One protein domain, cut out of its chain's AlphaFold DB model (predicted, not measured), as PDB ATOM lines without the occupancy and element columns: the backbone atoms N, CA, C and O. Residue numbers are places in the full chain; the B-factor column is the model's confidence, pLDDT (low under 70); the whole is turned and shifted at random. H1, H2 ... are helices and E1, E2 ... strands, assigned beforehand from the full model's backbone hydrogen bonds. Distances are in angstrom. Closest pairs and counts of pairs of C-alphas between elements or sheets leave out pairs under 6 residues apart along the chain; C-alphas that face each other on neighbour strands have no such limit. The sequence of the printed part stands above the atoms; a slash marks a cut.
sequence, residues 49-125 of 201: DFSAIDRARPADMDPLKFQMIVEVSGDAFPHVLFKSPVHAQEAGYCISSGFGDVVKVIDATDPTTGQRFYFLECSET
ATOM      1  N   ASP A  49     -33.274 -22.016  54.643       65.12
ATOM      2  CA  ASP A  49     -33.066 -23.047  55.661       65.12
ATOM      3  C   ASP A  49     -31.655 -23.611  55.465       65.12
ATOM      4  O   ASP A  49     -31.424 -24.488  54.631       65.12
ATOM      5  N   PHE A  50     -30.692 -23.112  56.240       66.00
ATOM      6  CA  PHE A  50     -29.321 -23.624  56.261       66.00
ATOM      7  C   PHE A  50     -29.303 -25.137  56.532       66.00
ATOM      8  O   PHE A  50     -28.453 -25.854  56.009       66.00
ATOM      9  N   SER A  51     -30.305 -25.646  57.252       69.88
ATOM     10  CA  SER A  51     -30.518 -27.075  57.463       69.88
ATOM     11  C   SER A  51     -30.943 -27.802  56.174       69.88
ATOM     12  O   SER A  51     -30.575 -28.957  55.998       69.88
ATOM     13  N   ALA A  52     -31.697 -27.171  55.268       70.75
ATOM     14  CA  ALA A  52     -32.038 -27.714  53.946       70.75
ATOM     15  C   ALA A  52     -30.831 -27.684  53.010       70.75
ATOM     16  O   ALA A  52     -30.573 -28.679  52.335       70.75
ATOM     17  N   ILE A  53     -30.046 -26.602  53.039       72.62
ATOM     18  CA  ILE A  53     -28.763 -26.511  52.332       72.62
ATOM     19  C   ILE A  53     -27.841 -27.659  52.767       72.62
ATOM     20  O   ILE A  53     -27.341 -28.394  51.918       72.62
ATOM     21  N   ASP A  54     -27.668 -27.882  54.073       75.06
ATOM     22  CA  ASP A  54     -26.812 -28.957  54.589       75.06
ATOM     23  C   ASP A  54     -27.366 -30.368  54.334       75.06
ATOM     24  O   ASP A  54     -26.579 -31.298  54.158       75.06
ATOM     25  N   ARG A  55     -28.692 -30.548  54.244       79.00
ATOM     26  CA  ARG A  55     -29.319 -31.817  53.812       79.00
ATOM     27  C   ARG A  55     -29.205 -32.065  52.305       79.00
ATOM     28  O   ARG A  55     -29.154 -33.221  51.892       79.00
ATOM     29  N   ALA A  56     -29.185 -31.010  51.491       83.94
ATOM     30  CA  ALA A  56     -29.015 -31.083  50.040       83.94
ATOM     31  C   ALA A  56     -27.543 -31.238  49.614       83.94
ATOM     32  O   ALA A  56     -27.270 -31.705  48.509       83.94
ATOM     33  N   ARG A  57     -26.598 -30.833  50.474       82.56
ATOM     34  CA  ARG A  57     -25.150 -30.830  50.229       82.56
ATOM     35  C   ARG A  57     -24.634 -32.237  49.845       82.56
ATOM     36  O   ARG A  57     -24.734 -33.158  50.657       82.56
ATOM     37  N   PRO A  58     -24.036 -32.431  48.651       78.25
ATOM     38  CA  PRO A  58     -23.438 -33.713  48.271       78.25
ATOM     39  C   PRO A  58     -22.299 -34.135  49.211       78.25
ATOM     40  O   PRO A  58     -21.429 -33.334  49.549       78.25
ATOM     41  N   ALA A  59     -22.279 -35.408  49.617       74.19
ATOM     42  CA  ALA A  59     -21.335 -35.921  50.618       74.19
ATOM     43  C   ALA A  59     -19.892 -36.125  50.103       74.19
ATOM     44  O   ALA A  59     -18.982 -36.334  50.903       74.19
ATOM     45  N   ASP A  60     -19.676 -36.083  48.786       71.94
ATOM     46  CA  ASP A  60     -18.363 -36.115  48.121       71.94
ATOM     47  C   ASP A  60     -17.741 -34.719  47.933       71.94
ATOM     48  O   ASP A  60     -16.622 -34.597  47.432       71.94
ATOM     49  N   MET A  61     -18.470 -33.663  48.298       70.44
ATOM     50  CA  MET A  61     -18.107 -32.280  48.021       70.44
ATOM     51  C   MET A  61     -17.326 -31.657  49.182       70.44
ATOM     52  O   MET A  61     -17.760 -31.686  50.331       70.44
ATOM     53  N   ASP A  62     -16.180 -31.062  48.863       67.62
ATOM     54  CA  ASP A  62     -15.287 -30.434  49.838       67.62
ATOM     55  C   ASP A  62     -15.821 -29.052  50.276       67.62
ATOM     56  O   ASP A  62     -15.882 -28.144  49.442       67.62
ATOM     57  N   PRO A  63     -16.197 -28.854  51.558       62.81
ATOM     58  CA  PRO A  63     -16.706 -27.578  52.059       62.81
ATOM     59  C   PRO A  63     -15.608 -26.528  52.294       62.81
ATOM     60  O   PRO A  63     -15.935 -25.407  52.676       62.81
ATOM     61  N   LEU A  64     -14.324 -26.875  52.127       65.56
ATOM     62  CA  LEU A  64     -13.198 -25.941  52.248       65.56
ATOM     63  C   LEU A  64     -12.866 -25.236  50.926       65.56
ATOM     64  O   LEU A  64     -12.134 -24.249  50.936       65.56
ATOM     65  N   LYS A  65     -13.400 -25.717  49.799       66.50
ATOM     66  CA  LYS A  65     -13.305 -25.011  48.519       66.50
ATOM     67  C   LYS A  65     -14.270 -23.834  48.491       66.50
ATOM     68  O   LYS A  65     -15.373 -23.918  49.026       66.50
ATOM     69  N   PHE A  66     -13.869 -22.761  47.814       64.75
ATOM     70  CA  PHE A  66     -14.693 -21.567  47.655       64.75
ATOM     71  C   PHE A  66     -16.012 -21.920  46.972       64.75
ATOM     72  O   PHE A  66     -16.040 -22.356  45.820       64.75
ATOM     73  N   GLN A  67     -17.098 -21.787  47.731       70.62
ATOM     74  CA  GLN A  67     -18.400 -22.296  47.346       70.62
ATOM     75  C   GLN A  67     -19.485 -21.243  47.511       70.62
ATOM     76  O   GLN A  67     -19.742 -20.736  48.603       70.62
ATOM     77  N   MET A  68     -20.164 -20.983  46.402       73.44
ATOM     78  CA  MET A  68     -21.347 -20.142  46.341       73.44
ATOM     79  C   MET A  68     -22.581 -21.040  46.188       73.44
ATOM     80  O   MET A  68     -22.546 -22.046  45.474       73.44
ATOM     81  N   ILE A  69     -23.661 -20.700  46.890       75.88
ATOM     82  CA  ILE A  69     -24.882 -21.509  46.970       75.88
ATOM     83  C   ILE A  69     -26.051 -20.639  46.519       75.88
ATOM     84  O   ILE A  69     -26.288 -19.581  47.100       75.88
ATOM     85  N   VAL A  70     -26.768 -21.082  45.487       76.06
ATOM     86  CA  VAL A  70     -27.934 -20.381  44.936       76.06
ATOM     87  C   VAL A  70     -29.180 -21.226  45.172       76.06
ATOM     88  O   VAL A  70     -29.277 -22.355  44.688       76.06
ATOM     89  N   GLU A  71     -30.134 -20.685  45.923       72.88
ATOM     90  CA  GLU A  71     -31.447 -21.298  46.111       72.88
ATOM     91  C   GLU A  71     -32.315 -21.110  44.858       72.88
ATOM     92  O   GLU A  71     -32.374 -20.020  44.286       72.88
ATOM     93  N   VAL A  72     -33.011 -22.168  44.444       74.25
ATOM     94  CA  VAL A  72     -33.981 -22.119  43.346       74.25
ATOM     95  C   VAL A  72     -35.354 -21.744  43.897       74.25
ATOM     96  O   VAL A  72     -35.995 -22.556  44.566       74.25
ATOM     97  N   SER A  73     -35.846 -20.555  43.549       68.88
ATOM     98  CA  SER A  73     -37.198 -20.103  43.888       68.88
ATOM     99  C   SER A  73     -37.962 -19.594  42.655       68.88
ATOM    100  O   SER A  73     -37.470 -18.778  41.879       68.88
ATOM    101  N   GLY A  74     -39.190 -20.101  42.478       57.22
ATOM    102  CA  GLY A  74     -40.098 -19.746  41.378       57.22
ATOM    103  C   GLY A  74     -39.731 -20.317  39.996       57.22
ATOM    104  O   GLY A  74     -38.583 -20.644  39.707       57.22
ATOM    105  N   ASP A  75     -40.723 -20.402  39.104       56.59
ATOM    106  CA  ASP A  75     -40.550 -20.915  37.733       56.59
ATOM    107  C   ASP A  75     -39.704 -20.001  36.823       56.59
ATOM    108  O   ASP A  75     -39.267 -20.418  35.752       56.59
ATOM    109  N   ALA A  76     -39.466 -18.753  37.244       59.16
ATOM    110  CA  ALA A  76     -38.638 -17.777  36.535       59.16
ATOM    111  C   ALA A  76     -37.122 -17.973  36.758       59.16
ATOM    112  O   ALA A  76     -36.318 -17.269  36.147       59.16
ATOM    113  N   PHE A  77     -36.711 -18.907  37.624       69.62
ATOM    114  CA  PHE A  77     -35.302 -19.115  37.950       69.62
ATOM    115  C   PHE A  77     -34.474 -19.530  36.709       69.62
ATOM    116  O   PHE A  77     -34.841 -20.492  36.021       69.62
ATOM    117  N   PRO A  78     -33.327 -18.879  36.414       68.94
ATOM    118  CA  PRO A  78     -32.575 -19.065  35.168       68.94
ATOM    119  C   PRO A  78     -31.716 -20.348  35.156       68.94
ATOM    120  O   PRO A  78     -30.499 -20.328  34.969       68.94
ATOM    121  N   HIS A  79     -32.371 -21.508  35.269       72.12
ATOM    122  CA  HIS A  79     -31.797 -22.863  35.263       72.12
ATOM    123  C   HIS A  79     -30.840 -23.187  34.099       72.12
ATOM    124  O   HIS A  79     -30.170 -24.216  34.135       72.12
ATOM    125  N   VAL A  80     -30.808 -22.390  33.028       72.31
ATOM    126  CA  VAL A  80     -29.894 -22.589  31.890       72.31
ATOM    127  C   VAL A  80     -28.450 -22.190  32.213       72.31
ATOM    128  O   VAL A  80     -27.526 -22.839  31.718       72.31
ATOM    129  N   LEU A  81     -28.254 -21.196  33.086       70.62
ATOM    130  CA  LEU A  81     -26.933 -20.718  33.504       70.62
ATOM    131  C   LEU A  81     -26.203 -21.814  34.292       70.62
ATOM    132  O   LEU A  81     -25.091 -22.213  33.968       70.62
ATOM    133  N   PHE A  82     -26.901 -22.430  35.244       78.38
ATOM    134  CA  PHE A  82     -26.349 -23.453  36.133       78.38
ATOM    135  C   PHE A  82     -26.181 -24.850  35.498       78.38
ATOM    136  O   PHE A  82     -25.859 -25.814  36.189       78.38
ATOM    137  N   LYS A  83     -26.366 -24.983  34.176       77.31
ATOM    138  CA  LYS A  83     -26.060 -26.216  33.418       77.31
ATOM    139  C   LYS A  83     -24.631 -26.262  32.877       77.31
ATOM    140  O   LYS A  83     -24.224 -27.296  32.356       77.31
ATOM    141  N   SER A  84     -23.883 -25.164  32.972       77.75
ATOM    142  CA  SER A  84     -22.493 -25.070  32.526       77.75
ATOM    143  C   SER A  84     -21.715 -24.157  33.474       77.75
ATOM    144  O   SER A  84     -22.200 -23.061  33.754       77.75
ATOM    145  N   PRO A  85     -20.505 -24.536  33.925       79.75
ATOM    146  CA  PRO A  85     -19.633 -23.614  34.650       79.75
ATOM    147  C   PRO A  85     -19.379 -22.321  33.861       79.75
ATOM    148  O   PRO A  85     -19.440 -21.239  34.433       79.75
ATOM    149  N   VAL A  86     -19.236 -22.422  32.533       76.38
ATOM    150  CA  VAL A  86     -19.028 -21.268  31.642       76.38
ATOM    151  C   VAL A  86     -20.213 -20.300  31.689       76.38
ATOM    152  O   VAL A  86     -20.008 -19.128  31.967       76.38
ATOM    153  N   HIS A  87     -21.456 -20.772  31.525       72.88
ATOM    154  CA  HIS A  87     -22.624 -19.874  31.544       72.88
ATOM    155  C   HIS A  87     -22.874 -19.262  32.934       72.88
ATOM    156  O   HIS A  87     -23.415 -18.164  33.041       72.88
ATOM    157  N   ALA A  88     -22.494 -19.957  34.011       70.50
ATOM    158  CA  ALA A  88     -22.525 -19.395  35.357       70.50
ATOM    159  C   ALA A  88     -21.445 -18.311  35.550       70.50
ATOM    160  O   ALA A  88     -21.713 -17.286  36.172       70.50
ATOM    161  N   GLN A  89     -20.253 -18.502  34.983       71.50
ATOM    162  CA  GLN A  89     -19.169 -17.517  35.007       71.50
ATOM    163  C   GLN A  89     -19.473 -16.291  34.127       71.50
ATOM    164  O   GLN A  89     -19.185 -15.165  34.522       71.50
ATOM    165  N   GLU A  90     -20.108 -16.490  32.969       66.44
ATOM    166  CA  GLU A  90     -20.632 -15.424  32.100       66.44
ATOM    167  C   GLU A  90     -21.752 -14.625  32.788       66.44
ATOM    168  O   GLU A  90     -21.869 -13.421  32.577       66.44
ATOM    169  N   ALA A  91     -22.514 -15.260  33.685       67.88
ATOM    170  CA  ALA A  91     -23.430 -14.605  34.624       67.88
ATOM    171  C   ALA A  91     -22.728 -14.053  35.888       67.88
ATOM    172  O   ALA A  91     -23.354 -13.887  36.933       67.88
ATOM    173  N   GLY A  92     -21.414 -13.807  35.818       67.06
ATOM    174  CA  GLY A  92     -20.597 -13.138  36.836       67.06
ATOM    175  C   GLY A  92     -20.449 -13.860  38.179       67.06
ATOM    176  O   GLY A  92     -19.867 -13.292  39.111       67.06
ATOM    177  N   TYR A  93     -20.943 -15.093  38.318       71.06
ATOM    178  CA  TYR A  93     -20.774 -15.877  39.539       71.06
ATOM    179  C   TYR A  93     -19.300 -16.248  39.767       71.06
ATOM    180  O   TYR A  93     -18.516 -16.356  38.824       71.06
ATOM    181  N   CYS A  94     -18.920 -16.407  41.040       70.69
ATOM    182  CA  CYS A  94     -17.536 -16.454  41.539       70.69
ATOM    183  C   CYS A  94     -16.728 -15.151  41.332       70.69
ATOM    184  O   CYS A  94     -16.219 -14.609  42.314       70.69
ATOM    185  N   ILE A  95     -16.678 -14.597  40.111       65.00
ATOM    186  CA  ILE A  95     -15.908 -13.383  39.762       65.00
ATOM    187  C   ILE A  95     -16.335 -12.177  40.615       65.00
ATOM    188  O   ILE A  95     -15.496 -11.537  41.246       65.00
ATOM    189  N   SER A  96     -17.642 -11.903  40.688       58.44
ATOM    190  CA  SER A  96     -18.235 -10.828  41.514       58.44
ATOM    191  C   SER A  96     -17.892 -10.917  43.007       58.44
ATOM    192  O   SER A  96     -17.982  -9.930  43.727       58.44
ATOM    193  N   SER A  97     -17.493 -12.099  43.488       59.69
ATOM    194  CA  SER A  97     -17.175 -12.365  44.896       59.69
ATOM    195  C   SER A  97     -15.669 -12.379  45.194       59.69
ATOM    196  O   SER A  97     -15.272 -12.685  46.315       59.69
ATOM    197  N   GLY A  98     -14.816 -12.074  44.207       59.22
ATOM    198  CA  GLY A  98     -13.356 -12.127  44.349       59.22
ATOM    199  C   GLY A  98     -12.760 -13.541  44.312       59.22
ATOM    200  O   GLY A  98     -11.578 -13.707  44.616       59.22
ATOM    201  N   PHE A  99     -13.549 -14.551  43.936       68.31
ATOM    202  CA  PHE A  99     -13.054 -15.898  43.640       68.31
ATOM    203  C   PHE A  99     -12.659 -16.017  42.160       68.31
ATOM    204  O   PHE A  99     -12.790 -15.064  41.390       68.31
ATOM    205  N   GLY A 100     -12.118 -17.170  41.765       71.56
ATOM    206  CA  GLY A 100     -11.693 -17.415  40.388       71.56
ATOM    207  C   GLY A 100     -12.822 -17.909  39.483       71.56
ATOM    208  O   GLY A 100     -14.003 -17.662  39.724       71.56
ATOM    209  N   ASP A 101     -12.444 -18.631  38.432       79.00
ATOM    210  CA  ASP A 101     -13.361 -19.279  37.493       79.00
ATOM    211  C   ASP A 101     -14.362 -20.213  38.190       79.00
ATOM    212  O   ASP A 101     -14.048 -20.849  39.201       79.00
ATOM    213  N   VAL A 102     -15.549 -20.387  37.603       81.00
ATOM    214  CA  VAL A 102     -16.457 -21.461  38.029       81.00
ATOM    215  C   VAL A 102     -15.888 -22.781  37.498       81.00
ATOM    216  O   VAL A 102     -15.837 -23.011  36.293       81.00
ATOM    217  N   VAL A 103     -15.471 -23.678  38.391       86.56
ATOM    218  CA  VAL A 103     -14.873 -24.981  38.044       86.56
ATOM    219  C   VAL A 103     -15.941 -26.066  37.904       86.56
ATOM    220  O   VAL A 103     -15.851 -26.936  37.036       86.56
ATOM    221  N   LYS A 104     -16.967 -26.032  38.759       84.38
ATOM    222  CA  LYS A 104     -18.032 -27.044  38.828       84.38
ATOM    223  C   LYS A 104     -19.349 -26.377  39.209       84.38
ATOM    224  O   LYS A 104     -19.369 -25.483  40.048       84.38
ATOM    225  N   VAL A 105     -20.451 -26.864  38.645       85.69
ATOM    226  CA  VAL A 105     -21.809 -26.553  39.109       85.69
ATOM    227  C   VAL A 105     -22.506 -27.871  39.417       85.69
ATOM    228  O   VAL A 105     -22.372 -28.831  38.656       85.69
ATOM    229  N   ILE A 106     -23.211 -27.937  40.544       86.00
ATOM    230  CA  ILE A 106     -23.913 -29.134  41.006       86.00
ATOM    231  C   ILE A 106     -25.366 -28.778  41.308       86.00
ATOM    232  O   ILE A 106     -25.641 -27.899  42.121       86.00
ATOM    233  N   ASP A 107     -26.276 -29.488  40.648       87.62
ATOM    234  CA  ASP A 107     -27.717 -29.470  40.899       87.62
ATOM    235  C   ASP A 107     -28.028 -30.454  42.037       87.62
ATOM    236  O   ASP A 107     -27.696 -31.638  41.933       87.62
ATOM    237  N   ALA A 108     -28.618 -29.975  43.131       84.19
ATOM    238  CA  ALA A 108     -28.958 -30.801  44.285       84.19
ATOM    239  C   ALA A 108     -30.314 -30.408  44.891       84.19
ATOM    240  O   ALA A 108     -30.950 -29.422  44.511       84.19
ATOM    241  N   THR A 109     -30.830 -31.238  45.796       86.19
ATOM    242  CA  THR A 109     -32.192 -31.111  46.334       86.19
ATOM    243  C   THR A 109     -32.249 -31.682  47.745       86.19
ATOM    244  O   THR A 109     -31.744 -32.779  47.970       86.19
ATOM    245  N   ASP A 110     -32.868 -30.969  48.686       81.50
ATOM    246  CA  ASP A 110     -33.091 -31.485  50.041       81.50
ATOM    247  C   ASP A 110     -34.089 -32.657  49.983       81.50
ATOM    248  O   ASP A 110     -35.244 -32.445  49.596       81.50
ATOM    249  N   PRO A 111     -33.704 -33.881  50.397       77.38
ATOM    250  CA  PRO A 111     -34.592 -35.045  50.373       77.38
ATOM    251  C   PRO A 111     -35.806 -34.923  51.311       77.38
ATOM    252  O   PRO A 111     -36.707 -35.757  51.245       77.38
ATOM    253  N   THR A 112     -35.835 -33.914  52.188       82.00
ATOM    254  CA  THR A 112     -36.894 -33.687  53.185       82.00
ATOM    255  C   THR A 112     -37.986 -32.752  52.675       82.00
ATOM    256  O   THR A 112     -39.168 -33.018  52.884       82.00
ATOM    257  N   THR A 113     -37.602 -31.650  52.023       81.12
ATOM    258  CA  THR A 113     -38.520 -30.586  51.571       81.12
ATOM    259  C   THR A 113     -38.738 -30.561  50.058       81.12
ATOM    260  O   THR A 113     -39.733 -30.003  49.601       81.12
ATOM    261  N   GLY A 114     -37.828 -31.139  49.268       78.12
ATOM    262  CA  GLY A 114     -37.805 -30.986  47.811       78.12
ATOM    263  C   GLY A 114     -37.258 -29.636  47.323       78.12
ATOM    264  O   GLY A 114     -37.274 -29.387  46.117       78.12
ATOM    265  N   GLN A 115     -36.765 -28.773  48.220       78.25
ATOM    266  CA  GLN A 115     -36.133 -27.495  47.872       78.25
ATOM    267  C   GLN A 115     -34.833 -27.740  47.092       78.25
ATOM    268  O   GLN A 115     -34.043 -28.617  47.451       78.25
ATOM    269  N   ARG A 116     -34.627 -26.994  46.000       77.38
ATOM    270  CA  ARG A 116     -33.515 -27.201  45.060       77.38
ATOM    271  C   ARG A 116     -32.451 -26.121  45.210       77.38
ATOM    272  O   ARG A 116     -32.767 -24.952  45.418       77.38
ATOM    273  N   PHE A 117     -31.195 -26.520  45.047       81.81
ATOM    274  CA  PHE A 117     -30.030 -25.660  45.225       81.81
ATOM    275  C   PHE A 117     -28.999 -25.918  44.127       81.81
ATOM    276  O   PHE A 117     -28.780 -27.067  43.732       81.81
ATOM    277  N   TYR A 118     -28.327 -24.856  43.691       85.06
ATOM    278  CA  TYR A 118     -27.108 -24.942  42.898       85.06
ATOM    279  C   TYR A 118     -25.896 -24.635  43.769       85.06
ATOM    280  O   TYR A 118     -25.790 -23.551  44.340       85.06
ATOM    281  N   PHE A 119     -24.974 -25.591  43.843       84.00
ATOM    282  CA  PHE A 119     -23.677 -25.435  44.495       84.00
ATOM    283  C   PHE A 119     -22.620 -25.191  43.416       84.00
ATOM    284  O   PHE A 119     -22.456 -26.017  42.514       84.00
ATOM    285  N   LEU A 120     -21.918 -24.061  43.490       82.38
ATOM    286  CA  LEU A 120     -20.874 -23.680  42.541       82.38
ATOM    287  C   LEU A 120     -19.514 -23.758  43.232       82.38
ATOM    288  O   LEU A 120     -19.320 -23.156  44.284       82.38
ATOM    289  N   GLU A 121     -18.592 -24.518  42.648       85.75
ATOM    290  CA  GLU A 121     -17.196 -24.640  43.079       85.75
ATOM    291  C   GLU A 121     -16.376 -23.614  42.292       85.75
ATOM    292  O   GLU A 121     -16.184 -23.774  41.084       85.75
ATOM    293  N   CYS A 122     -15.929 -22.552  42.956       82.75
ATOM    294  CA  CYS A 122     -15.034 -21.550  42.385       82.75
ATOM    295  C   CYS A 122     -13.575 -22.021  42.497       82.75
ATOM    296  O   CYS A 122     -13.218 -22.719  43.452       82.75
ATOM    297  N   SER A 123     -12.702 -21.614  41.573       80.00
ATOM    298  CA  SER A 123     -11.260 -21.771  41.771       80.00
ATOM    299  C   SER A 123     -10.742 -20.789  42.829       80.00
ATOM    300  O   SER A 123     -11.299 -19.711  43.059       80.00
ATOM    301  N   GLU A 124      -9.671 -21.190  43.512       69.06
ATOM    302  CA  GLU A 124      -8.944 -20.336  44.449       69.06
ATOM    303  C   GLU A 124      -8.155 -19.277  43.669       69.06
ATOM    304  O   GLU A 124      -7.095 -19.561  43.108       69.06
ATOM    305  N   THR A 125      -8.672 -18.048  43.643       62.41
ATOM    306  CA  THR A 125      -7.853 -16.870  43.340       62.41
ATOM    307  C   THR A 125      -6.970 -16.603  44.550       62.41
ATOM    308  O   THR A 125      -7.479 -16.338  45.638       62.41
TER     309      THR A 125
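What this domain is: This is residues 49 to 125 of the 201 residues of an uncharacterized protein of Alphaproteobacteria bacterium (UniProt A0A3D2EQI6). A small antiparallel sheet of three strands, with E3 in the middle between E1 and E2, has one short helix over each face: H1 runs across one face, and H2 stands up from the other over E2. Long loops make up much of the rest, among them residues 72 to 84, which lead from E1 round to H2. The printed part has 77 residues, with two named helices and three named strands in the order H1, E1, H2, E2, E3 along the chain, and the sheet's order is E1, E3, E2. The class is mixed, helices and strands, with 33 residues, under half, in named elements. The whole is compact, with a radius of gyration of the C-alphas of 12.1 A and spans of 34 by 30 by 17 A.

How they stand to each other: E3, residues 116 to 122, is the inner strand, and E2, residues 102 to 109, and E1, residues 67 to 71, are the edge strands. E2 and E3 form a hairpin, antiparallel at 161 degrees, with N 106 and O 119 2.9 A apart and N 117 and O 108 3.0 A apart, both within hydrogen-bond range. E1 and E3 are antiparallel at 158 degrees, with N 70 and O 118 within hydrogen-bond range at 2.9 A. H2, residues 85 to 90, is on the sheet over E2 at a height over the sheet of 8.1 A and stands up from it, its line rising 56 degrees; the closest C-alphas of H2 and E2 are those of Pro 85 and Val 102, 5.1 A apart. E1, H2 and E2 form a split strand-helix-strand unit, two strands running the same way with a helix between them along the chain and E3 between them in the sheet; its crossover is right-handed. H1, residues 50 to 56, is on the opposite face at a height over the sheet of 9.1 A. It lies over E3, which it crosses at 87 degrees on the local plane, running across the strands; E2, with 2 of its 7 C-alphas, is only just not under it. The closest C-alphas of H1 and E2 are those of Ala 56 and Thr 109, 4.9 A apart. H1 and H2 are apart. In both helices every O i to N i+4 pair is within hydrogen-bond range.

Where its parts are: E2 measures 20.2 A from first to last C-alpha, E3 19.5 A, E1 13.1 A, H1 9.7 A and H2 8.6 A. H1 begins at C-alpha 50, (-29.321, -23.624, 56.261). E2 begins at C-alpha 102, (-16.457, -21.461, 38.029), and E3 ends at C-alpha 122, (-15.034, -21.550, 42.385).

The domain as a whole: The two C-alphas farthest apart, those of Thr 112 and Thr 125, are 35.0 A apart. The printed part has no cut. The links E1 to H2 and H2 to E2 are long. The mean pLDDT of the printed part is 73.8; it is under 70 at residues 49 to 51, 62 to 66, 73 to 78, 90 to 92, 95 to 99 and 124 to 125.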